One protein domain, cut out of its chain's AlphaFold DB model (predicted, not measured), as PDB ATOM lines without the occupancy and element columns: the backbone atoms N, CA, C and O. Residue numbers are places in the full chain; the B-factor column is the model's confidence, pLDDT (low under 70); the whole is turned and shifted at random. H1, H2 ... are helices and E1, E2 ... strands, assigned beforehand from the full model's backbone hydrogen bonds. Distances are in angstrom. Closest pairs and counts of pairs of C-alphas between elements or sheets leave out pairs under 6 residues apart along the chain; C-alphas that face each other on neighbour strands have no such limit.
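This is residues 4 to 185 of the 189 residues of an uncharacterized protein of Beggiatoa sp. PS (UniProt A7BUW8). One twisted sheet of six strands runs through the domain, with H2 and H3 over one face and H6 over the opposite face. H1 lies by the edge strand E4, its residues 4 to 9 sticking out, and H4 and H5 form a pair off the sheet. The printed part has 182 residues, with named elements in the order H1 H2 H3 E1 E2 E3 H4 H5 E4 H6 E5 E6; the sheet, E1 E2 E3 E6 E5 E4, is antiparallel throughout, and the class is mixed, helices and strands. The whole is compact, with a radius of gyration of the C-alphas of 16.4 A and spans of 42 by 41 by 33 A.

Find C-alpha 4 at (5.943, 10.175, -9.467); from there H1 runs 25.0 A to residue 20. H2, residues 30 to 37, and H3, residues 42 to 50, follow. E1, residues 54 to 65, covers 31.1 A and bends by 55 degrees at residue 59. E2 is residues 80 to 90, 32.1 A, and E3 residues 96 to 104, 22.6 A. Next come H4, residues 111 to 119, and H5, residues 124 to 130. E4, residues 136 to 146, 29.6 A, bends by 51 degrees at residue 140. After H6, residues 148 to 154, look for E5, residues 161 to 171, 32.2 A, and E6, residues 174 to 184, 31.2 A, ending at C-alpha 184 at (17.967, -8.263, 15.298).

Begin with E1, E2 and E3, a meander, each strand the antiparallel neighbour of the one before: N 57 and O 87 are 2.9 A apart, N 84 and O 102 2.9 A. E6 is the antiparallel neighbour of E3, with N 101 and O 180 within hydrogen-bond range at 3.0 A; E5 and E6 form a hairpin, with N 165 and O 181 within range at 3.0 A; E4 and E5 are antiparallel neighbours, with N 143 and O 164 within range at 3.0 A. H2 is over E5, height 10.1 A, closest C-alphas Leu 36 and Arg 165, 6.2 A. H3, on the same face, is over E2 at 8.9 A. H6 is on the opposite face, 8.4 A high. H1 is over E4, closest C-alphas Leu 18 and Tyr 142, 6.3 A. H4 and H5 touch at a steep tilt of 47 degrees, opposite ways, closest C-alphas Leu 117 and Ile 124, 6.9 A; H5 and H3 only just touch, with 3 pairs of C-alphas within 8 A. In H1 to H5 every O i to N i+4 pair is within hydrogen-bond range; in H6 0 of 3 are, beside 2 of 4 O i to N i+3 pairs.

The two C-alphas farthest apart, of Thr 4 and Gly 78, are 46.3 A apart. The printed part has no cut. The long link is E1 to E2, residues 66 to 79. Mean pLDDT of the printed part is 91.5; look for values under 70 at residues 4 to 12.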
ATOM      1  N   THR A   4       6.138   9.524 -10.767       42.44
ATOM      2  CA  THR A   4       5.943  10.175  -9.467       42.44
ATOM      3  C   THR A   4       4.798   9.562  -8.653       42.44
ATOM      4  O   THR A   4       4.968   9.355  -7.458       42.44
ATOM      5  N   GLU A   5       3.686   9.175  -9.287       43.97
ATOM      6  CA  GLU A   5       2.517   8.607  -8.587       43.97
ATOM      7  C   GLU A   5       2.791   7.197  -8.036       43.97
ATOM      8  O   GLU A   5       2.339   6.857  -6.950       43.97
ATOM      9  N   ILE A   6       3.584   6.383  -8.741       47.59
ATOM     10  CA  ILE A   6       3.892   4.999  -8.330       47.59
ATOM     11  C   ILE A   6       4.801   4.981  -7.089       47.59
ATOM     12  O   ILE A   6       4.650   4.135  -6.209       47.59
ATOM     13  N   THR A   7       5.736   5.932  -7.004       46.91
ATOM     14  CA  THR A   7       6.679   6.037  -5.876       46.91
ATOM     15  C   THR A   7       6.004   6.485  -4.579       46.91
ATOM     16  O   THR A   7       6.402   6.023  -3.509       46.91
ATOM     17  N   ASP A   8       4.990   7.353  -4.659       50.12
ATOM     18  CA  ASP A   8       4.230   7.800  -3.485       50.12
ATOM     19  C   ASP A   8       3.333   6.689  -2.924       50.12
ATOM     20  O   ASP A   8       3.237   6.550  -1.706       50.12
ATOM     21  N   VAL A   9       2.753   5.838  -3.779       52.94
ATOM     22  CA  VAL A   9       1.906   4.711  -3.344       52.94
ATOM     23  C   VAL A   9       2.723   3.667  -2.572       52.94
ATOM     24  O   VAL A   9       2.429   3.396  -1.413       52.94
ATOM     25  N   LEU A  10       3.836   3.179  -3.137       56.84
ATOM     26  CA  LEU A  10       4.687   2.159  -2.493       56.84
ATOM     27  C   LEU A  10       5.256   2.605  -1.137       56.84
ATOM     28  O   LEU A  10       5.436   1.803  -0.219       56.84
ATOM     29  N   LYS A  11       5.583   3.896  -1.015       59.00
ATOM     30  CA  LYS A  11       6.119   4.469   0.220       59.00
ATOM     31  C   LYS A  11       5.028   4.645   1.278       59.00
ATOM     32  O   LYS A  11       5.322   4.499   2.461       59.00
ATOM     33  N   THR A  12       3.801   4.935   0.860       62.53
ATOM     34  CA  THR A  12       2.646   5.082   1.753       62.53
ATOM     35  C   THR A  12       2.228   3.721   2.311       62.53
ATOM     36  O   THR A  12       2.177   3.573   3.530       62.53
ATOM     37  N   ASP A  13       2.122   2.699   1.455       78.62
ATOM     38  CA  ASP A  13       1.709   1.344   1.844       78.62
ATOM     39  C   ASP A  13       2.647   0.720   2.895       78.62
ATOM     40  O   ASP A  13       2.197   0.165   3.898       78.62
ATOM     41  N   LEU A  14       3.973   0.852   2.730       81.06
ATOM     42  CA  LEU A  14       4.935   0.355   3.725       81.06
ATOM     43  C   LEU A  14       4.748   1.039   5.085       81.06
ATOM     44  O   LEU A  14       4.781   0.383   6.125       81.06
ATOM     45  N   TYR A  15       4.620   2.366   5.094       87.06
ATOM     46  CA  TYR A  15       4.568   3.141   6.332       87.06
ATOM     47  C   TYR A  15       3.251   2.914   7.078       87.06
ATOM     48  O   TYR A  15       3.255   2.898   8.309       87.06
ATOM     49  N   GLU A  16       2.150   2.730   6.353       87.25
ATOM     50  CA  GLU A  16       0.855   2.358   6.918       87.25
ATOM     51  C   GLU A  16       0.923   0.971   7.563       87.25
ATOM     52  O   GLU A  16       0.689   0.861   8.766       87.25
ATOM     53  N   LEU A  17       1.389  -0.047   6.833       88.06
ATOM     54  CA  LEU A  17       1.522  -1.414   7.355       88.06
ATOM     55  C   LEU A  17       2.459  -1.507   8.570       88.06
ATOM     56  O   LEU A  17       2.196  -2.253   9.517       88.06
ATOM     57  N   LEU A  18       3.561  -0.748   8.577       91.31
ATOM     58  CA  LEU A  18       4.458  -0.681   9.734       91.31
ATOM     59  C   LEU A  18       3.759  -0.077  10.956       91.31
ATOM     60  O   LEU A  18       3.883  -0.618  12.054       91.31
ATOM     61  N   ARG A  19       2.986   0.998  10.774       91.00
ATOM     62  CA  ARG A  19       2.233   1.641  11.862       91.00
ATOM     63  C   ARG A  19       1.109   0.760  12.392       91.00
ATOM     64  O   ARG A  19       0.929   0.700  13.605       91.00
ATOM     65  N   GLU A  20       0.397   0.052  11.518       90.56
ATOM     66  CA  GLU A  20      -0.584  -0.971  11.911       90.56
ATOM     67  C   GLU A  20       0.069  -2.076  12.750       90.56
ATOM     68  O   GLU A  20      -0.514  -2.562  13.718       90.56
ATOM     69  N   SER A  21       1.329  -2.392  12.438       91.06
ATOM     70  CA  SER A  21       2.171  -3.330  13.185       91.06
ATOM     71  C   SER A  21       2.855  -2.705  14.415       91.06
ATOM     72  O   SER A  21       3.706  -3.340  15.033       91.06
ATOM     73  N   GLN A  22       2.498  -1.467  14.784       92.94
ATOM     74  CA  GLN A  22       3.060  -0.701  15.910       92.94
ATOM     75  C   GLN A  22       4.575  -0.441  15.820       92.94
ATOM     76  O   GLN A  22       5.247  -0.244  16.832       92.94
ATOM     77  N   ILE A  23       5.118  -0.400  14.605       94.12
ATOM     78  CA  ILE A  23       6.516  -0.074  14.325       94.12
ATOM     79  C   ILE A  23       6.570   1.360  13.811       94.12
ATOM     80  O   ILE A  23       5.955   1.680  12.795       94.12
ATOM     81  N   ASP A  24       7.322   2.231  14.486       92.62
ATOM     82  CA  ASP A  24       7.555   3.586  13.989       92.62
ATOM     83  C   ASP A  24       8.534   3.553  12.800       92.62
ATOM     84  O   ASP A  24       9.714   3.257  12.986       92.62
ATOM     85  N   PRO A  25       8.118   3.913  11.571       90.94
ATOM     86  CA  PRO A  25       9.035   3.940  10.439       90.94
ATOM     87  C   PRO A  25      10.180   4.945  10.623       90.94
ATOM     88  O   PRO A  25      11.191   4.853   9.927       90.94
ATOM     89  N   SER A  26      10.038   5.943  11.500       91.25
ATOM     90  CA  SER A  26      11.084   6.940  11.745       91.25
ATOM     91  C   SER A  26      12.268   6.382  12.542       91.25
ATOM     92  O   SER A  26      13.388   6.853  12.350       91.25
ATOM     93  N   SER A  27      12.048   5.334  13.348       91.69
ATOM     94  CA  SER A  27      13.094   4.689  14.150       91.69
ATOM     95  C   SER A  27      13.949   3.694  13.360       91.69
ATOM     96  O   SER A  27      15.018   3.307  13.823       91.69
ATOM     97  N   LEU A  28      13.504   3.298  12.163       94.88
ATOM     98  CA  LEU A  28      14.199   2.330  11.319       94.88
ATOM     99  C   LEU A  28      15.255   2.989  10.424       94.88
ATOM    100  O   LEU A  28      14.990   3.994   9.745       94.88
ATOM    101  N   SER A  29      16.420   2.348  10.328       95.12
ATOM    102  CA  SER A  29      17.463   2.724   9.376       95.12
ATOM    103  C   SER A  29      16.964   2.565   7.928       95.12
ATOM    104  O   SER A  29      16.053   1.773   7.646       95.12
ATOM    105  N   PRO A  30      17.554   3.284   6.954       93.25
ATOM    106  CA  PRO A  30      17.235   3.080   5.543       93.25
ATOM    107  C   PRO A  30      17.426   1.628   5.094       93.25
ATOM    108  O   PRO A  30      16.622   1.116   4.318       93.25
ATOM    109  N   PHE A  31      18.459   0.949   5.598       93.88
ATOM    110  CA  PHE A  31      18.739  -0.424   5.201       93.88
ATOM    111  C   PHE A  31      17.737  -1.413   5.806       93.88
ATOM    112  O   PHE A  31      17.264  -2.299   5.099       93.88
ATOM    113  N   GLN A  32      17.294  -1.202   7.049       95.12
ATOM    114  CA  GLN A  32      16.201  -1.983   7.639       95.12
ATOM    115  C   GLN A  32      14.908  -1.856   6.830       95.12
ATOM    116  O   GLN A  32      14.260  -2.860   6.548       95.12
ATOM    117  N   LYS A  33      14.560  -0.645   6.375       93.88
ATOM    118  CA  LYS A  33      13.395  -0.429   5.495       93.88
ATOM    119  C   LYS A  33      13.529  -1.188   4.177       93.88
ATOM    120  O   LYS A  33      12.559  -1.792   3.727       93.88
ATOM    121  N   ILE A  34      14.727  -1.195   3.586       92.62
ATOM    122  CA  ILE A  34      15.018  -1.973   2.374       92.62
ATOM    123  C   ILE A  34      14.817  -3.467   2.639       92.62
ATOM    124  O   ILE A  34      14.138  -4.124   1.856       92.62
ATOM    125  N   LEU A  35      15.352  -4.001   3.740       93.94
ATOM    126  CA  LEU A  35      15.171  -5.410   4.100       93.94
ATOM    127  C   LEU A  35      13.696  -5.767   4.316       93.94
ATOM    128  O   LEU A  35      13.293  -6.874   3.973       93.94
ATOM    129  N   LEU A  36      12.885  -4.843   4.833       92.88
ATOM    130  CA  LEU A  36      11.459  -5.068   5.046       92.88
ATOM    131  C   LEU A  36      10.657  -5.100   3.738       92.88
ATOM    132  O   LEU A  36       9.851  -6.009   3.553       92.88
ATOM    133  N   ILE A  37      10.925  -4.187   2.801       90.38
ATOM    134  CA  ILE A  37      10.146  -4.061   1.555       90.38
ATOM    135  C   ILE A  37      10.708  -4.867   0.374       90.38
ATOM    136  O   ILE A  37      10.044  -5.021  -0.643       90.38
ATOM    137  N   ALA A  38      11.941  -5.374   0.452       88.69
ATOM    138  CA  ALA A  38      12.590  -5.984  -0.706       88.69
ATOM    139  C   ALA A  38      11.840  -7.216  -1.243       88.69
ATOM    140  O   ALA A  38      11.827  -8.270  -0.601       88.69
ATOM    141  N   ASP A  39      11.349  -7.123  -2.481       80.12
ATOM    142  CA  ASP A  39      10.803  -8.264  -3.233       80.12
ATOM    143  C   ASP A  39      11.892  -9.241  -3.691       80.12
ATOM    144  O   ASP A  39      11.663 -10.443  -3.866       80.12
ATOM    145  N   GLY A  40      13.121  -8.740  -3.827       79.19
ATOM    146  CA  GLY A  40      14.300  -9.549  -4.089       79.19
ATOM    147  C   GLY A  40      14.584 -10.573  -2.987       79.19
ATOM    148  O   GLY A  40      13.923 -10.677  -1.954       79.19
ATOM    149  N   THR A  41      15.601 -11.392  -3.215       81.44
ATOM    150  CA  THR A  41      16.044 -12.376  -2.226       81.44
ATOM    151  C   THR A  41      16.974 -11.685  -1.238       81.44
ATOM    152  O   THR A  41      18.012 -11.177  -1.673       81.44
ATOM    153  N   LEU A  42      16.661 -11.705   0.064       89.69
ATOM    154  CA  LEU A  42      17.517 -11.062   1.069       89.69
ATOM    155  C   LEU A  42      18.944 -11.597   1.053       89.69
ATOM    156  O   LEU A  42      19.869 -10.843   1.306       89.69
ATOM    157  N   THR A  43      19.144 -12.855   0.657       90.50
ATOM    158  CA  THR A  43      20.474 -13.446   0.492       90.50
ATOM    159  C   THR A  43      21.410 -12.565  -0.337       90.50
ATOM    160  O   THR A  43      22.492 -12.251   0.129       90.50
ATOM    161  N   ASN A  44      20.994 -12.114  -1.524       89.38
ATOM    162  CA  ASN A  44      21.854 -11.290  -2.379       89.38
ATOM    163  C   ASN A  44      22.098  -9.901  -1.773       89.38
ATOM    164  O   ASN A  44      23.191  -9.359  -1.902       89.38
ATOM    165  N   ILE A  45      21.080  -9.321  -1.130       92.31
ATOM    166  CA  ILE A  45      21.187  -8.007  -0.481       92.31
ATOM    167  C   ILE A  45      22.195  -8.078   0.671       92.31
ATOM    168  O   ILE A  45      23.078  -7.230   0.767       92.31
ATOM    169  N   LEU A  46      22.105  -9.125   1.493       93.88
ATOM    170  CA  LEU A  46      23.030  -9.390   2.589       93.88
ATOM    171  C   LEU A  46      24.447  -9.670   2.081       93.88
ATOM    172  O   LEU A  46      25.388  -9.119   2.636       93.88
ATOM    173  N   GLU A  47      24.613 -10.450   1.007       93.56
ATOM    174  CA  GLU A  47      25.937 -10.716   0.419       93.56
ATOM    175  C   GLU A  47      26.652  -9.429  -0.009       93.56
ATOM    176  O   GLU A  47      27.846  -9.268   0.238       93.56
ATOM    177  N   VAL A  48      25.914  -8.498  -0.622       93.75
ATOM    178  CA  VAL A  48      26.460  -7.199  -1.034       93.75
ATOM    179  C   VAL A  48      26.752  -6.312   0.174       93.75
ATOM    180  O   VAL A  48      27.822  -5.718   0.241       93.75
ATOM    181  N   PHE A  49      25.823  -6.222   1.128       93.75
ATOM    182  CA  PHE A  49      25.968  -5.345   2.292       93.75
ATOM    183  C   PHE A  49      27.099  -5.786   3.229       93.75
ATOM    184  O   PHE A  49      27.880  -4.961   3.691       93.75
ATOM    185  N   LEU A  50      27.200  -7.090   3.491       94.06
ATOM    186  CA  LEU A  50      28.181  -7.671   4.410       94.06
ATOM    187  C   LEU A  50      29.527  -7.956   3.736       94.06
ATOM    188  O   LEU A  50      30.496  -8.281   4.418       94.06
ATOM    189  N   ASN A  51      29.583  -7.849   2.405       95.50
ATOM    190  CA  ASN A  51      30.745  -8.188   1.592       95.50
ATOM    191  C   ASN A  51      31.277  -9.608   1.882       95.50
ATOM    192  O   ASN A  51      32.483  -9.850   1.941       95.50
ATOM    193  N   GLU A  52      30.363 -10.562   2.078       95.69
ATOM    194  CA  GLU A  52      30.695 -11.972   2.269       95.69
ATOM    195  C   GLU A  52      29.631 -12.899   1.663       95.69
ATOM    196  O   GLU A  52      28.462 -12.520   1.573       95.69
ATOM    197  N   PRO A  53      29.986 -14.134   1.264       93.38
ATOM    198  CA  PRO A  53      29.000 -15.102   0.801       93.38
ATOM    199  C   PRO A  53      28.057 -15.522   1.932       93.38
ATOM    200  O   PRO A  53      28.507 -15.820   3.038       93.38
ATOM    201  N   ILE A  54      26.769 -15.672   1.626       93.69
ATOM    202  CA  ILE A  54      25.756 -16.140   2.577       93.69
ATOM    203  C   ILE A  54      25.381 -17.595   2.283       93.69
ATOM    204  O   ILE A  54      25.082 -17.986   1.145       93.69
ATOM    205  N   GLY A  55      25.421 -18.420   3.327       92.56
ATOM    206  CA  GLY A  55      24.978 -19.811   3.346       92.56
ATOM    207  C   GLY A  55      23.676 -20.007   4.121       92.56
ATOM    208  O   GLY A  55      23.156 -19.079   4.736       92.56
ATOM    209  N   VAL A  56      23.164 -21.238   4.082       93.94
ATOM    210  CA  VAL A  56      22.011 -21.679   4.875       93.94
ATOM    211  C   VAL A  56      22.469 -22.702   5.900       93.94
ATOM    212  O   VAL A  56      23.084 -23.702   5.526       93.94
ATOM    213  N   VAL A  57      22.091 -22.493   7.155       94.94
ATOM    214  CA  VAL A  57      22.105 -23.526   8.196       94.94
ATOM    215  C   VAL A  57      20.666 -23.982   8.410       94.94
ATOM    216  O   VAL A  57      19.784 -23.155   8.631       94.94
ATOM    217  N   LYS A  58      20.410 -25.286   8.289       94.31
ATOM    218  CA  LYS A  58      19.081 -25.872   8.493       94.31
ATOM    219  C   LYS A  58      18.903 -26.218   9.967       94.31
ATOM    220  O   LYS A  58      19.740 -26.927  10.515       94.31
ATOM    221  N   LEU A  59      17.844 -25.703  10.584       96.12
ATOM    222  CA  LEU A  59      17.509 -25.978  11.981       96.12
ATOM    223  C   LEU A  59      16.505 -27.127  12.081       96.12
ATOM    224  O   LEU A  59      16.711 -28.056  12.853       96.12
ATOM    225  N   SER A  60      15.455 -27.084  11.262       95.31
ATOM    226  CA  SER A  60      14.433 -28.127  11.168       95.31
ATOM    227  C   SER A  60      13.801 -28.131   9.774       95.31
ATOM    228  O   SER A  60      13.705 -27.087   9.121       95.31
ATOM    229  N   GLU A  61      13.412 -29.317   9.307       92.88
ATOM    230  CA  GLU A  61      12.666 -29.530   8.064       92.88
ATOM    231  C   GLU A  61      11.782 -30.768   8.214       92.88
ATOM    232  O   GLU A  61      12.285 -31.893   8.234       92.88
ATOM    233  N   GLU A  62      10.472 -30.568   8.306       95.00
ATOM    234  CA  GLU A  62       9.521 -31.647   8.572       95.00
ATOM    235  C   GLU A  62       8.290 -31.517   7.677       95.00
ATOM    236  O   GLU A  62       7.831 -30.415   7.379       95.00
ATOM    237  N   VAL A  63       7.764 -32.657   7.219       95.25
ATOM    238  CA  VAL A  63       6.473 -32.706   6.526       95.25
ATOM    239  C   VAL A  63       5.403 -32.987   7.567       95.25
ATOM    240  O   VAL A  63       5.456 -34.014   8.243       95.25
ATOM    241  N   VAL A  64       4.452 -32.070   7.691       96.38
ATOM    242  CA  VAL A  64       3.404 -32.105   8.712       96.38
ATOM    243  C   VAL A  64       2.046 -31.800   8.095       96.38
ATOM    244  O   VAL A  64       1.944 -31.116   7.075       96.38
ATOM    245  N   SER A  65       0.982 -32.283   8.731       97.19
ATOM    246  CA  SER A  65      -0.383 -31.856   8.424       97.19
ATOM    247  C   SER A  65      -0.734 -30.631   9.265       97.19
ATOM    248  O   SER A  65      -0.627 -30.676  10.491       97.19
ATOM    249  N   ILE A  66      -1.179 -29.544   8.628       96.56
ATOM    250  CA  ILE A  66      -1.474 -28.300   9.353       96.56
ATOM    251  C   ILE A  66      -2.651 -28.472  10.334       96.56
ATOM    252  O   ILE A  66      -3.673 -29.065   9.970       96.56
ATOM    253  N   PRO A  67      -2.559 -27.927  11.562       95.88
ATOM    254  CA  PRO A  67      -3.583 -28.107  12.596       95.88
ATOM    255  C   PRO A  67      -4.792 -27.173  12.430       95.88
ATOM    256  O   PRO A  67      -5.817 -27.368  13.079       95.88
ATOM    257  N   ALA A  68      -4.683 -26.155  11.577       96.94
ATOM    258  CA  ALA A  68      -5.725 -25.173  11.311       96.94
ATOM    259  C   ALA A  68      -5.604 -24.647   9.879       96.94
ATOM    260  O   ALA A  68      -4.547 -24.761   9.260       96.94
ATOM    261  N   ASP A  69      -6.680 -24.051   9.369       97.81
ATOM    262  CA  ASP A  69      -6.665 -23.336   8.095       97.81
ATOM    263  C   ASP A  69      -5.594 -22.235   8.104       97.81
ATOM    264  O   ASP A  69      -5.437 -21.515   9.092       97.81
ATOM    265  N   ILE A  70      -4.907 -22.051   6.973       96.94
ATOM    266  CA  ILE A  70      -3.955 -20.951   6.774       96.94
ATOM    267  C   ILE A  70      -4.469 -20.107   5.605       96.94
ATOM    268  O   ILE A  70      -4.104 -20.366   4.453       96.94
ATOM    269  N   PRO A  71      -5.339 -19.108   5.865       96.44
ATOM    270  CA  PRO A  71      -5.960 -18.308   4.814       96.44
ATOM    271  C   PRO A  71      -4.967 -17.643   3.850       96.44
ATOM    272  O   PRO A  71      -5.217 -17.723   2.647       96.44
ATOM    273  N   PRO A  72      -3.817 -17.079   4.294       95.69
ATOM    274  CA  PRO A  72      -2.830 -16.514   3.367       95.69
ATOM    275  C   PRO A  72      -2.292 -17.521   2.342       95.69
ATOM    276  O   PRO A  72      -1.946 -17.132   1.227       95.69
ATOM    277  N   LEU A  73      -2.245 -18.807   2.698       96.62
ATOM    278  CA  LEU A  73      -1.820 -19.893   1.817       96.62
ATOM    279  C   LEU A  73      -2.974 -20.588   1.094       96.62
ATOM    280  O   LEU A  73      -2.715 -21.481   0.292       96.62
ATOM    281  N   GLU A  74      -4.231 -20.212   1.338       96.94
ATOM    282  CA  GLU A  74      -5.400 -20.866   0.736       96.94
ATOM    283  C   GLU A  74      -5.370 -22.397   0.939       96.94
ATOM    284  O   GLU A  74      -5.564 -23.178   0.001       96.94
ATOM    285  N   ILE A  75      -5.047 -22.835   2.159       97.12
ATOM    286  CA  ILE A  75      -5.013 -24.252   2.551       97.12
ATOM    287  C   ILE A  75      -5.874 -24.498   3.788       97.12
ATOM    288  O   ILE A  75      -6.080 -23.607   4.617       97.12
ATOM    289  N   LYS A  76      -6.400 -25.721   3.878       97.25
ATOM    290  CA  LYS A  76      -7.317 -26.166   4.929       97.25
ATOM    291  C   LYS A  76      -6.615 -27.066   5.934       97.25
ATOM    292  O   LYS A  76      -5.619 -27.702   5.588       97.25
ATOM    293  N   VAL A  77      -7.159 -27.150   7.146       97.44
ATOM    294  CA  VAL A  77      -6.732 -28.125   8.160       97.44
ATOM    295  C   VAL A  77      -6.512 -29.514   7.539       97.44
ATOM    296  O   VAL A  77      -7.288 -29.958   6.693       97.44
ATOM    297  N   GLY A  78      -5.422 -30.179   7.924       96.88
ATOM    298  CA  GLY A  78      -5.027 -31.482   7.387       96.88
ATOM    299  C   GLY A  78      -4.199 -31.449   6.097       96.88
ATOM    300  O   GLY A  78      -3.660 -32.487   5.726       96.88
ATOM    301  N   THR A  79      -4.042 -30.297   5.430       96.69
ATOM    302  CA  THR A  79      -3.147 -30.189   4.258       96.69
ATOM    303  C   THR A  79      -1.706 -30.511   4.656       96.69
ATOM    304  O   THR A  79      -1.207 -29.970   5.643       96.69
ATOM    305  N   GLU A  80      -1.027 -31.357   3.881       96.38
ATOM    306  CA  GLU A  80       0.398 -31.624   4.072       96.38
ATOM    307  C   GLU A  80       1.245 -30.455   3.561       96.38
ATOM    308  O   GLU A  80       1.119 -29.994   2.421       96.38
ATOM    309  N   VAL A  81       2.136 -29.977   4.419       96.75
ATOM    310  CA  VAL A  81       3.086 -28.905   4.132       96.75
ATOM    311  C   VAL A  81       4.460 -29.299   4.648       96.75
ATOM    312  O   VAL A  81       4.592 -30.174   5.498       96.75
ATOM    313  N   MET A  82       5.493 -28.635   4.147       95.81
ATOM    314  CA  MET A  82       6.805 -28.651   4.778       95.81
ATOM    315  C   MET A  82       6.949 -27.425   5.669       95.81
ATOM    316  O   MET A  82       6.883 -26.298   5.175       95.81
ATOM    317  N   GLU A  83       7.182 -27.657   6.954       97.06
ATOM    318  CA  GLU A  83       7.687 -26.647   7.874       97.06
ATOM    319  C   GLU A  83       9.210 -26.660   7.829       97.06
ATOM    320  O   GLU A  83       9.850 -27.713   7.868       97.06
ATOM    321  N   ARG A  84       9.804 -25.477   7.688       95.94
ATOM    322  CA  ARG A  84      11.250 -25.323   7.545       95.94
ATOM    323  C   ARG A  84      11.736 -24.121   8.328       95.94
ATOM    324  O   ARG A  84      11.262 -23.015   8.081       95.94
ATOM    325  N   GLN A  85      12.739 -24.332   9.173       97.44
ATOM    326  CA  GLN A  85      13.435 -23.286   9.920       97.44
ATOM    327  C   GLN A  85      14.912 -23.264   9.532       97.44
ATOM    328  O   GLN A  85      15.584 -24.300   9.500       97.44
ATOM    329  N   ILE A  86      15.429 -22.080   9.218       96.75
ATOM    330  CA  ILE A  86      16.808 -21.889   8.768       96.75
ATOM    331  C   ILE A  86      17.434 -20.620   9.339       96.75
ATOM    332  O   ILE A  86      16.745 -19.680   9.726       96.75
ATOM    333  N   LEU A  87      18.763 -20.575   9.295       97.31
ATOM    334  CA  LEU A  87      19.555 -19.362   9.473       97.31
ATOM    335  C   LEU A  87      20.271 -19.021   8.166       97.31
ATOM    336  O   LEU A  87      20.823 -19.901   7.497       97.31
ATOM    337  N   LEU A  88      20.301 -17.737   7.820       96.06
ATOM    338  CA  LEU A  88      21.258 -17.191   6.867       96.06
ATOM    339  C   LEU A  88      22.528 -16.810   7.621       96.06
ATOM    340  O   LEU A  88      22.504 -15.948   8.500       96.06
ATOM    341  N   CYS A  89      23.627 -17.463   7.262       96.25
ATOM    342  CA  CYS A  89      24.900 -17.371   7.964       96.25
ATOM    343  C   CYS A  89      26.006 -16.908   7.009       96.25
ATOM    344  O   CYS A  89      26.078 -17.367   5.863       96.25
ATOM    345  N   GLY A  90      26.858 -15.997   7.473       95.94
ATOM    346  CA  GLY A  90      28.058 -15.579   6.760       95.94
ATOM    347  C   GLY A  90      29.043 -16.731   6.628       95.94
ATOM    348  O   GLY A  90      29.444 -17.330   7.621       95.94
ATOM    349  N   LYS A  91      29.455 -17.075   5.405       94.62
ATOM    350  CA  LYS A  91      30.397 -18.187   5.197       94.62
ATOM    351  C   LYS A  91      31.808 -17.861   5.678       94.62
ATOM    352  O   LYS A  91      32.567 -18.788   5.953       94.62
ATOM    353  N   THR A  92      32.157 -16.580   5.779       95.94
ATOM    354  CA  THR A  92      33.468 -16.142   6.261       95.94
ATOM    355  C   THR A  92      33.407 -15.841   7.751       95.94
ATOM    356  O   THR A  92      34.226 -16.350   8.510       95.94
ATOM    357  N   SER A  93      32.420 -15.049   8.177       95.50
ATOM    358  CA  SER A  93      32.261 -14.635   9.573       95.50
ATOM    359  C   SER A  93      31.712 -15.733  10.486       95.50
ATOM    360  O   SER A  93      31.887 -15.649  11.697       95.50
ATOM    361  N   GLN A  94      31.028 -16.737   9.920       95.50
ATOM    362  CA  GLN A  94      30.223 -17.727  10.650       95.50
ATOM    363  C   GLN A  94      29.136 -17.088  11.535       95.50
ATOM    364  O   GLN A  94      28.594 -17.732  12.433       95.50
ATOM    365  N   ARG A  95      28.793 -15.818  11.280       96.12
ATOM    366  CA  ARG A  95      27.758 -15.093  12.014       96.12
ATOM    367  C   ARG A  95      26.393 -15.344  11.390       96.12
ATOM    368  O   ARG A  95      26.232 -15.281  10.172       96.12
ATOM    369  N   ASN A  96      25.401 -15.584  12.237       97.44
ATOM    370  CA  ASN A  96      24.007 -15.665  11.819       97.44
ATOM    371  C   ASN A  96      23.446 -14.254  11.674       97.44
ATOM    372  O   ASN A  96      23.548 -13.446  12.592       97.44
ATOM    373  N   TRP A  97      22.852 -13.962  10.524       96.75
ATOM    374  CA  TRP A  97      22.372 -12.622  10.181       96.75
ATOM    375  C   TRP A  97      20.854 -12.534  10.131       96.75
ATOM    376  O   TRP A  97      20.288 -11.469  10.361       96.75
ATOM    377  N   LEU A  98      20.198 -13.648   9.816       97.06
ATOM    378  CA  LEU A  98      18.755 -13.706   9.660       97.06
ATOM    379  C   LEU A  98      18.255 -15.110   9.973       97.06
ATOM    380  O   LEU A  98      18.848 -16.096   9.541       97.06
ATOM    381  N   TYR A  99      17.146 -15.184  10.689       98.06
ATOM    382  CA  TYR A  99      16.375 -16.396  10.901       98.06
ATOM    383  C   TYR A  99      15.179 -16.371   9.959       98.06
ATOM    384  O   TYR A  99      14.589 -15.313   9.739       98.06
ATOM    385  N   ALA A 100      14.814 -17.521   9.404       97.38
ATOM    386  CA  ALA A 100      13.570 -17.642   8.670       97.38
ATOM    387  C   ALA A 100      12.857 -18.946   9.000       97.38
ATOM    388  O   ALA A 100      13.470 -20.016   8.985       97.38
ATOM    389  N   ASP A 101      11.553 -18.845   9.223       97.19
ATOM    390  CA  ASP A 101      10.635 -19.971   9.211       97.19
ATOM    391  C   ASP A 101       9.703 -19.879   8.004       97.19
ATOM    392  O   ASP A 101       9.402 -18.799   7.488       97.19
ATOM    393  N   SER A 102       9.315 -21.035   7.482       96.75
ATOM    394  CA  SER A 102       8.475 -21.105   6.297       96.75
ATOM    395  C   SER A 102       7.556 -22.309   6.317       96.75
ATOM    396  O   SER A 102       7.943 -23.392   6.756       96.75
ATOM    397  N   ILE A 103       6.359 -22.100   5.776       97.75
ATOM    398  CA  ILE A 103       5.380 -23.135   5.463       97.75
ATOM    399  C   ILE A 103       5.316 -23.247   3.944       97.75
ATOM    400  O   ILE A 103       5.019 -22.268   3.256       97.75
ATOM    401  N   ILE A 104       5.605 -24.433   3.418       96.62
ATOM    402  CA  ILE A 104       5.731 -24.690   1.982       96.62
ATOM    403  C   ILE A 104       4.713 -25.748   1.558       96.62
ATOM    404  O   ILE A 104       4.749 -26.886   2.025       96.62
ATOM    405  N   VAL A 105       3.843 -25.407   0.608       96.69
ATOM    406  CA  VAL A 105       2.879 -26.353   0.032       96.69
ATOM    407  C   VAL A 105       3.570 -27.137  -1.083       96.69
ATOM    408  O   VAL A 105       3.602 -26.698  -2.234       96.69
ATOM    409  N   LEU A 106       4.158 -28.288  -0.741       90.75
ATOM    410  CA  LEU A 106       5.028 -29.060  -1.642       90.75
ATOM    411  C   LEU A 106       4.357 -29.444  -2.968       90.75
ATOM    412  O   LEU A 106       5.024 -29.444  -3.996       90.75
ATOM    413  N   GLU A 107       3.051 -29.712  -2.963       92.12
ATOM    414  CA  GLU A 107       2.273 -30.042  -4.169       92.12
ATOM    415  C   GLU A 107       2.202 -28.899  -5.192       92.12
ATOM    416  O   GLU A 107       1.896 -29.122  -6.362       92.12
ATOM    417  N   ARG A 108       2.454 -27.656  -4.763       94.12
ATOM    418  CA  ARG A 108       2.404 -26.464  -5.624       94.12
ATOM    419  C   ARG A 108       3.783 -26.051  -6.141       94.12
ATOM    420  O   ARG A 108       3.898 -25.039  -6.827       94.12
ATOM    421  N   VAL A 109       4.825 -26.809  -5.803       90.56
ATOM    422  CA  VAL A 109       6.217 -26.533  -6.161       90.56
ATOM    423  C   VAL A 109       6.690 -27.578  -7.168       90.56
ATOM    424  O   VAL A 109       6.426 -28.763  -7.003       90.56
ATOM    425  N   GLU A 110       7.404 -27.154  -8.212       89.19
ATOM    426  CA  GLU A 110       7.944 -28.077  -9.218       89.19
ATOM    427  C   GLU A 110       8.892 -29.110  -8.579       89.19
ATOM    428  O   GLU A 110       9.757 -28.754  -7.773       89.19
ATOM    429  N   ASP A 111       8.788 -30.378  -8.987       88.62
ATOM    430  CA  ASP A 111       9.543 -31.496  -8.404       88.62
ATOM    431  C   ASP A 111      11.054 -31.247  -8.340       88.62
ATOM    432  O   ASP A 111      11.692 -31.508  -7.319       88.62
ATOM    433  N   LYS A 112      11.642 -30.677  -9.401       88.50
ATOM    434  CA  LYS A 112      13.082 -30.372  -9.438       88.50
ATOM    435  C   LYS A 112      13.478 -29.306  -8.418       88.50
ATOM    436  O   LYS A 112      14.566 -29.374  -7.845       88.50
ATOM    437  N   PHE A 113      12.613 -28.316  -8.196       89.25
ATOM    438  CA  PHE A 113      12.832 -27.300  -7.171       89.25
ATOM    439  C   PHE A 113      12.708 -27.926  -5.782       89.25
ATOM    440  O   PHE A 113      13.588 -27.738  -4.942       89.25
ATOM    441  N   ARG A 114      11.649 -28.716  -5.556       88.31
ATOM    442  CA  ARG A 114      11.410 -29.448  -4.306       88.31
ATOM    443  C   ARG A 114      12.599 -30.333  -3.938       88.31
ATOM    444  O   ARG A 114      13.065 -30.295  -2.802       88.31
ATOM    445  N   GLU A 115      13.126 -31.092  -4.894       88.81
ATOM    446  CA  GLU A 115      14.275 -31.966  -4.677       88.81
ATOM    447  C   GLU A 115      15.499 -31.177  -4.196       88.81
ATOM    448  O   GLU A 115      16.132 -31.557  -3.208       88.81
ATOM    449  N   LYS A 116      15.818 -30.050  -4.842       89.19
ATOM    450  CA  LYS A 116      16.941 -29.208  -4.414       89.19
ATOM    451  C   LYS A 116      16.694 -28.512  -3.089       89.19
ATOM    452  O   LYS A 116      17.633 -28.386  -2.307       89.19
ATOM    453  N   LEU A 117      15.472 -28.062  -2.826       86.94
ATOM    454  CA  LEU A 117      15.113 -27.430  -1.561       86.94
ATOM    455  C   LEU A 117      15.452 -28.357  -0.383       86.94
ATOM    456  O   LEU A 117      16.104 -27.930   0.573       86.94
ATOM    457  N   ILE A 118      15.099 -29.637  -0.524       86.00
ATOM    458  CA  ILE A 118      15.341 -30.686   0.471       86.00
ATOM    459  C   ILE A 118      16.821 -31.080   0.515       86.00
ATOM    460  O   ILE A 118      17.429 -31.110   1.582       86.00
ATOM    461  N   LYS A 119      17.443 -31.368  -0.632       87.12
ATOM    462  CA  LYS A 119      18.783 -31.981  -0.666       87.12
ATOM    463  C   LYS A 119      19.940 -30.991  -0.534       87.12
ATOM    464  O   LYS A 119      21.056 -31.404  -0.229       87.12
ATOM    465  N   SER A 120      19.716 -29.703  -0.794       85.38
ATOM    466  CA  SER A 120      20.786 -28.699  -0.825       85.38
ATOM    467  C   SER A 120      20.778 -27.769   0.390       85.38
ATOM    468  O   SER A 120      19.763 -27.579   1.056       85.38
ATOM    469  N   HIS A 121      21.923 -27.125   0.624       83.12
ATOM    470  CA  HIS A 121      22.080 -25.993   1.547       83.12
ATOM    471  C   HIS A 121      22.037 -24.652   0.795       83.12
ATOM    472  O   HIS A 121      22.643 -23.659   1.202       83.12
ATOM    473  N   THR A 122      21.362 -24.631  -0.355       84.12
ATOM    474  CA  THR A 122      21.227 -23.434  -1.179       84.12
ATOM    475  C   THR A 122      20.087 -22.569  -0.630       84.12
ATOM    476  O   THR A 122      18.988 -23.082  -0.405       84.12
ATOM    477  N   PRO A 123      20.306 -21.256  -0.424       87.38
ATOM    478  CA  PRO A 123      19.239 -20.317  -0.094       87.38
ATOM    479  C   PRO A 123      18.093 -20.395  -1.098       87.38
ATOM    480  O   PRO A 123      18.328 -20.408  -2.308       87.38
ATOM    481  N   ILE A 124      16.851 -20.377  -0.607       89.38
ATOM    482  CA  ILE A 124      15.661 -20.521  -1.456       89.38
ATOM    483  C   ILE A 124      15.611 -19.467  -2.568       89.38
ATOM    484  O   ILE A 124      15.273 -19.760  -3.710       89.38
ATOM    485  N   GLY A 125      16.086 -18.257  -2.263       86.31
ATOM    486  CA  GLY A 125      16.230 -17.184  -3.233       86.31
ATOM    487  C   GLY A 125      17.118 -17.526  -4.432       86.31
ATOM    488  O   GLY A 125      16.809 -17.168  -5.569       86.31
ATOM    489  N   LYS A 126      18.214 -18.252  -4.198       87.56
ATOM    490  CA  LYS A 126      19.115 -18.697  -5.267       87.56
ATOM    491  C   LYS A 126      18.486 -19.825  -6.083       87.56
ATOM    492  O   LYS A 126      18.653 -19.829  -7.299       87.56
ATOM    493  N   LEU A 127      17.709 -20.705  -5.444       89.44
ATOM    494  CA  LEU A 127      16.959 -21.756  -6.136       89.44
ATOM    495  C   LEU A 127      15.937 -21.168  -7.120       89.44
ATOM    496  O   LEU A 127      15.883 -21.617  -8.262       89.44
ATOM    497  N   TRP A 128      15.200 -20.116  -6.733       88.69
ATOM    498  CA  TRP A 128      14.241 -19.459  -7.637       88.69
ATOM    499  C   TRP A 128      14.911 -18.943  -8.907       88.69
ATOM    500  O   TRP A 128      14.418 -19.153 -10.014       88.69
ATOM    501  N   ARG A 129      16.080 -18.312  -8.756       87.88
ATOM    502  CA  ARG A 129      16.856 -17.793  -9.887       87.88
ATOM    503  C   ARG A 129      17.405 -18.902 -10.773       87.88
ATOM    504  O   ARG A 129      17.344 -18.781 -11.992       87.88
ATOM    505  N   GLU A 130      17.943 -19.960 -10.174       89.12
ATOM    506  CA  GLU A 130      18.513 -21.088 -10.911       89.12
ATOM    507  C   GLU A 130      17.457 -21.782 -11.782       89.12
ATOM    508  O   GLU A 130      17.719 -22.101 -12.940       89.12
ATOM    509  N   HIS A 131      16.246 -21.949 -11.249       88.38
ATOM    510  CA  HIS A 131      15.117 -22.552 -11.955       88.38
ATOM    511  C   HIS A 131      14.337 -21.561 -12.827       88.38
ATOM    512  O   HIS A 131      13.394 -21.964 -13.502       88.38
ATOM    513  N   LYS A 132      14.729 -20.275 -12.840       89.25
ATOM    514  CA  LYS A 132      14.014 -19.182 -13.522       89.25
ATOM    515  C   LYS A 132      12.519 -19.171 -13.183       89.25
ATOM    516  O   LYS A 132      11.684 -18.912 -14.044       89.25
ATOM    517  N   THR A 133      12.189 -19.491 -11.935       88.50
ATOM    518  CA  THR A 133      10.802 -19.578 -11.493       88.50
ATOM    519  C   THR A 133      10.210 -18.181 -11.405       88.50
ATOM    520  O   THR A 133      10.746 -17.312 -10.718       88.50
ATOM    521  N   GLU A 134       9.086 -17.976 -12.081       89.81
ATOM    522  CA  GLU A 134       8.299 -16.760 -11.935       89.81
ATOM    523  C   GLU A 134       7.626 -16.766 -10.563       89.81
ATOM    524  O   GLU A 134       6.848 -17.668 -10.225       89.81
ATOM    525  N   THR A 135       7.957 -15.756  -9.763       91.69
ATOM    526  CA  THR A 135       7.418 -15.591  -8.417       91.69
ATOM    527  C   THR A 135       6.908 -14.180  -8.209       91.69
ATOM    528  O   THR A 135       7.565 -13.223  -8.615       91.69
ATOM    529  N   PHE A 136       5.793 -14.057  -7.502       92.88
ATOM    530  CA  PHE A 136       5.292 -12.788  -6.979       92.88
ATOM    531  C   PHE A 136       5.231 -12.874  -5.454       92.88
ATOM    532  O   PHE A 136       4.900 -13.933  -4.922       92.88
ATOM    533  N   LYS A 137       5.584 -11.803  -4.746       93.12
ATOM    534  CA  LYS A 137       5.555 -11.765  -3.281       93.12
ATOM    535  C   LYS A 137       4.536 -10.748  -2.816       93.12
ATOM    536  O   LYS A 137       4.386  -9.701  -3.431       93.12
ATOM    537  N   GLU A 138       3.870 -11.062  -1.718       92.75
ATOM    538  CA  GLU A 138       2.922 -10.155  -1.090       92.75
ATOM    539  C   GLU A 138       3.134 -10.167   0.422       92.75
ATOM    540  O   GLU A 138       3.140 -11.236   1.045       92.75
ATOM    541  N   ILE A 139       3.338  -8.982   0.998       93.62
ATOM    542  CA  ILE A 139       3.491  -8.804   2.441       93.62
ATOM    543  C   ILE A 139       2.176  -9.159   3.135       93.62
ATOM    544  O   ILE A 139       1.107  -8.715   2.736       93.62
ATOM    545  N   VAL A 140       2.283  -9.951   4.197       93.69
ATOM    546  CA  VAL A 140       1.175 -10.295   5.091       93.69
ATOM    547  C   VAL A 140       1.197  -9.390   6.317       93.69
ATOM    548  O   VAL A 140       0.168  -8.839   6.687       93.69
ATOM    549  N   THR A 141       2.352  -9.247   6.973       94.06
ATOM    550  CA  THR A 141       2.484  -8.421   8.181       94.06
ATOM    551  C   THR A 141       3.950  -8.141   8.515       94.06
ATOM    552  O   THR A 141       4.849  -8.839   8.035       94.06
ATOM    553  N   TYR A 142       4.181  -7.152   9.374       96.56
ATOM    554  CA  TYR A 142       5.461  -6.892  10.021       96.56
ATOM    555  C   TYR A 142       5.330  -7.119  11.527       96.56
ATOM    556  O   TYR A 142       4.232  -7.073  12.072       96.56
ATOM    557  N   ALA A 143       6.443  -7.340  12.222       96.62
ATOM    558  CA  ALA A 143       6.434  -7.311  13.681       96.62
ATOM    559  C   ALA A 143       7.761  -6.818  14.263       96.62
ATOM    560  O   ALA A 143       8.819  -6.898  13.636       96.62
ATOM    561  N   LEU A 144       7.675  -6.304  15.489       96.88
ATOM    562  CA  LEU A 144       8.807  -6.015  16.358       96.88
ATOM    563  C   LEU A 144       8.573  -6.747  17.679       96.88
ATOM    564  O   LEU A 144       7.756  -6.336  18.503       96.88
ATOM    565  N   GLU A 145       9.272  -7.857  17.874       96.38
ATOM    566  CA  GLU A 145       9.018  -8.789  18.975       96.38
ATOM    567  C   GLU A 145      10.297  -9.082  19.772       96.38
ATOM    568  O   GLU A 145      11.392  -8.952  19.230       96.38
ATOM    569  N   PRO A 146      10.213  -9.439  21.068       97.62
ATOM    570  CA  PRO A 146      11.378  -9.927  21.807       97.62
ATOM    571  C   PRO A 146      11.985 -11.166  21.135       97.62
ATOM    572  O   PRO A 146      11.251 -12.042  20.678       97.62
ATOM    573  N   ALA A 147      13.311 -11.281  21.142       97.62
ATOM    574  CA  ALA A 147      14.025 -12.398  20.535       97.62
ATOM    575  C   ALA A 147      13.653 -13.749  21.156       97.62
ATOM    576  O   ALA A 147      13.597 -14.764  20.458       97.62
ATOM    577  N   GLY A 148      13.362 -13.778  22.459       97.31
ATOM    578  CA  GLY A 148      12.907 -14.991  23.131       97.31
ATOM    579  C   GLY A 148      13.902 -16.135  22.937       97.31
ATOM    580  O   GLY A 148      15.063 -15.995  23.284       97.31
ATOM    581  N   GLY A 149      13.453 -17.275  22.405       96.06
ATOM    582  CA  GLY A 149      14.333 -18.419  22.122       96.06
ATOM    583  C   GLY A 149      15.283 -18.218  20.937       96.06
ATOM    584  O   GLY A 149      16.289 -18.909  20.850       96.06
ATOM    585  N   LEU A 150      15.001 -17.266  20.042       97.38
ATOM    586  CA  LEU A 150      15.867 -16.983  18.895       97.38
ATOM    587  C   LEU A 150      17.120 -16.192  19.285       97.38
ATOM    588  O   LEU A 150      18.039 -16.099  18.474       97.38
ATOM    589  N   SER A 151      17.186 -15.656  20.512       97.25
ATOM    590  CA  SER A 151      18.363 -14.943  21.026       97.25
ATOM    591  C   SER A 151      19.642 -15.766  20.906       97.25
ATOM    592  O   SER A 151      20.692 -15.239  20.543       97.25
ATOM    593  N   ASP A 152      19.523 -17.074  21.138       95.94
ATOM    594  CA  ASP A 152      20.639 -18.015  21.186       95.94
ATOM    595  C   ASP A 152      21.315 -18.163  19.812       95.94
ATOM    596  O   ASP A 152      22.493 -18.503  19.726       95.94
ATOM    597  N   PHE A 153      20.600 -17.852  18.723       97.19
ATOM    598  CA  PHE A 153      21.160 -17.865  17.373       97.19
ATOM    599  C   PHE A 153      21.916 -16.584  17.010       97.19
ATOM    600  O   PHE A 153      22.730 -16.626  16.090       97.19
ATOM    601  N   PHE A 154      21.665 -15.464  17.692       96.44
ATOM    602  CA  PHE A 154      22.211 -14.149  17.334       96.44
ATOM    603  C   PHE A 154      23.179 -13.572  18.373       96.44
ATOM    604  O   PHE A 154      23.630 -12.445  18.197       96.44
ATOM    605  N   ASP A 155      23.507 -14.300  19.443       92.06
ATOM    606  CA  ASP A 155      24.355 -13.786  20.535       92.06
ATOM    607  C   ASP A 155      23.838 -12.433  21.083       92.06
ATOM    608  O   ASP A 155      24.574 -11.463  21.262       92.06
ATOM    609  N   ILE A 156      22.518 -12.352  21.276       96.50
ATOM    610  CA  ILE A 156      21.802 -11.196  21.837       96.50
ATOM    611  C   ILE A 156      21.028 -11.619  23.089       96.50
ATOM    612  O   ILE A 156      20.939 -12.805  23.410       96.50
ATOM    613  N   LYS A 157      20.436 -10.666  23.807       97.62
ATOM    614  CA  LYS A 157      19.591 -10.966  24.967       97.62
ATOM    615  C   LYS A 157      18.180 -11.371  24.538       97.62
ATOM    616  O   LYS A 157      17.714 -11.025  23.457       97.62
ATOM    617  N   ARG A 158      17.453 -12.079  25.408       97.38
ATOM    618  CA  ARG A 158      16.077 -12.543  25.119       97.38
ATOM    619  C   ARG A 158      15.087 -11.387  24.970       97.38
ATOM    620  O   ARG A 158      14.087 -11.527  24.266       97.38
ATOM    621  N   GLU A 159      15.345 -10.285  25.665       97.31
ATOM    622  CA  GLU A 159      14.559  -9.053  25.642       97.31
ATOM    623  C   GLU A 159      14.871  -8.131  24.458       97.31
ATOM    624  O   GLU A 159      14.039  -7.269  24.145       97.31
ATOM    625  N   ASP A 160      16.020  -8.324  23.795       97.12
ATOM    626  CA  ASP A 160      16.383  -7.579  22.589       97.12
ATOM    627  C   ASP A 160      15.356  -7.860  21.488       97.12
ATOM    628  O   ASP A 160      14.685  -8.898  21.487       97.12
ATOM    629  N   LYS A 161      15.171  -6.909  20.570       97.31
ATOM    630  CA  LYS A 161      14.077  -6.975  19.604       97.31
ATOM    631  C   LYS A 161      14.526  -7.566  18.276       97.31
ATOM    632  O   LYS A 161      15.614  -7.299  17.774       97.31
ATOM    633  N   LEU A 162      13.634  -8.346  17.682       98.12
ATOM    634  CA  LEU A 162      13.728  -8.795  16.306       98.12
ATOM    635  C   LEU A 162      12.712  -8.029  15.473       98.12
ATOM    636  O   LEU A 162      11.527  -7.980  15.809       98.12
ATOM    637  N   LEU A 163      13.190  -7.469  14.369       97.62
ATOM    638  CA  LEU A 163      12.347  -6.958  13.306       97.62
ATOM    639  C   LEU A 163      12.000  -8.123  12.383       97.62
ATOM    640  O   LEU A 163      12.880  -8.902  12.002       97.62
ATOM    641  N   SER A 164      10.729  -8.249  12.020       97.06
ATOM    642  CA  SER A 164      10.281  -9.322  11.146       97.06
ATOM    643  C   SER A 164       9.316  -8.862  10.070       97.06
ATOM    644  O   SER A 164       8.595  -7.870  10.206       97.06
ATOM    645  N   ARG A 165       9.311  -9.624   8.978       96.19
ATOM    646  CA  ARG A 165       8.307  -9.544   7.920       96.19
ATOM    647  C   ARG A 165       7.796 -10.936   7.613       96.19
ATOM    648  O   ARG A 165       8.581 -11.873   7.491       96.19
ATOM    649  N   THR A 166       6.491 -11.047   7.445       96.31
ATOM    650  CA  THR A 166       5.839 -12.252   6.947       96.31
ATOM    651  C   THR A 166       5.248 -11.941   5.591       96.31
ATOM    652  O   THR A 166       4.564 -10.933   5.429       96.31
ATOM    653  N   TYR A 167       5.508 -12.795   4.614       95.56
ATOM    654  CA  TYR A 167       4.994 -12.645   3.261       95.56
ATOM    655  C   TYR A 167       4.639 -13.998   2.673       95.56
ATOM    656  O   TYR A 167       5.155 -15.040   3.085       95.56
ATOM    657  N   ARG A 168       3.768 -13.981   1.671       96.12
ATOM    658  CA  ARG A 168       3.468 -15.155   0.861       96.12
ATOM    659  C   ARG A 168       4.103 -15.033  -0.513       96.12
ATOM    660  O   ARG A 168       4.218 -13.945  -1.072       96.12
ATOM    661  N   VAL A 169       4.532 -16.167  -1.043       95.50
ATOM    662  CA  VAL A 169       5.119 -16.297  -2.375       95.50
ATOM    663  C   VAL A 169       4.110 -17.003  -3.258       95.50
ATOM    664  O   VAL A 169       3.618 -18.073  -2.907       95.50
ATOM    665  N   PHE A 170       3.834 -16.422  -4.415       95.00
ATOM    666  CA  PHE A 170       3.011 -16.998  -5.461       95.00
ATOM    667  C   PHE A 170       3.884 -17.576  -6.561       95.00
ATOM    668  O   PHE A 170       4.868 -16.961  -6.968       95.00
ATOM    669  N   SER A 171       3.462 -18.711  -7.104       93.12
ATOM    670  CA  SER A 171       3.919 -19.228  -8.390       93.12
ATOM    671  C   SER A 171       2.718 -19.818  -9.124       93.12
ATOM    672  O   SER A 171       1.800 -20.340  -8.490       93.12
ATOM    673  N   ASN A 172       2.652 -19.663 -10.449       92.06
ATOM    674  CA  ASN A 172       1.478 -20.049 -11.247       92.06
ATOM    675  C   ASN A 172       0.149 -19.507 -10.676       92.06
ATOM    676  O   ASN A 172      -0.870 -20.199 -10.662       92.06
ATOM    677  N   ARG A 173       0.173 -18.261 -10.177       93.19
ATOM    678  CA  ARG A 173      -0.966 -17.558  -9.552       93.19
ATOM    679  C   ARG A 173      -1.561 -18.247  -8.313       93.19
ATOM    680  O   ARG A 173      -2.667 -17.899  -7.916       93.19
ATOM    681  N   LYS A 174      -0.850 -19.194  -7.696       95.88
ATOM    682  CA  LYS A 174      -1.243 -19.827  -6.430       95.88
ATOM    683  C   LYS A 174      -0.209 -19.527  -5.348       95.88
ATOM    684  O   LYS A 174       0.983 -19.547  -5.660       95.88
ATOM    685  N   PRO A 175      -0.616 -19.276  -4.094       97.06
ATOM    686  CA  PRO A 175       0.335 -19.142  -3.001       97.06
ATOM    687  C   PRO A 175       1.012 -20.496  -2.759       97.06
ATOM    688  O   PRO A 175       0.351 -21.514  -2.560       97.06
ATOM    689  N   VAL A 176       2.338 -20.526  -2.834       96.81
ATOM    690  CA  VAL A 176       3.148 -21.746  -2.694       96.81
ATOM    691  C   VAL A 176       3.863 -21.810  -1.354       96.81
ATOM    692  O   VAL A 176       4.142 -22.903  -0.865       96.81
ATOM    693  N   MET A 177       4.165 -20.654  -0.760       96.19
ATOM    694  CA  MET A 177       4.914 -20.558   0.490       96.19
ATOM    695  C   MET A 177       4.486 -19.342   1.296       96.19
ATOM    696  O   MET A 177       4.146 -18.311   0.719       96.19
ATOM    697  N   MET A 178       4.552 -19.459   2.615       97.62
ATOM    698  CA  MET A 178       4.527 -18.336   3.544       97.62
ATOM    699  C   MET A 178       5.848 -18.344   4.295       97.62
ATOM    700  O   MET A 178       6.279 -19.401   4.749       97.62
ATOM    701  N   ILE A 179       6.515 -17.197   4.354       97.06
ATOM    702  CA  ILE A 179       7.856 -17.059   4.914       97.06
ATOM    703  C   ILE A 179       7.834 -15.909   5.908       97.06
ATOM    704  O   ILE A 179       7.418 -14.803   5.558       97.06
ATOM    705  N   THR A 180       8.328 -16.172   7.110       97.69
ATOM    706  CA  THR A 180       8.618 -15.163   8.120       97.69
ATOM    707  C   THR A 180      10.130 -15.039   8.252       97.69
ATOM    708  O   THR A 180      10.823 -15.998   8.571       97.69
ATOM    709  N   GLU A 181      10.656 -13.851   7.974       97.50
ATOM    710  CA  GLU A 181      12.078 -13.524   8.091       97.50
ATOM    711  C   GLU A 181      12.270 -12.596   9.288       97.50
ATOM    712  O   GLU A 181      11.541 -11.611   9.415       97.50
ATOM    713  N   LYS A 182      13.237 -12.901  10.160       98.06
ATOM    714  CA  LYS A 182      13.503 -12.177  11.409       98.06
ATOM    715  C   LYS A 182      14.984 -11.844  11.538       98.06
ATOM    716  O   LYS A 182      15.836 -12.710  11.326       98.06
ATOM    717  N   PHE A 183      15.299 -10.618  11.935       97.75
ATOM    718  CA  PHE A 183      16.667 -10.196  12.226       97.75
ATOM    719  C   PHE A 183      16.717  -9.236  13.422       97.75
ATOM    720  O   PHE A 183      15.747  -8.511  13.647       97.75
ATOM    721  N   PRO A 184      17.822  -9.203  14.189       97.44
ATOM    722  CA  PRO A 184      17.967  -8.263  15.298       97.44
ATOM    723  C   PRO A 184      17.874  -6.808  14.837       97.44
ATOM    724  O   PRO A 184      18.500  -6.413  13.848       97.44
ATOM    725  N   ASP A 185      17.115  -5.993  15.564       94.62
ATOM    726  CA  ASP A 185      16.897  -4.578  15.240       94.62
ATOM    727  C   ASP A 185      18.171  -3.719  15.347       94.62
ATOM    728  O   ASP A 185      18.210  -2.594  14.859       94.62
TER     729      ASP A 185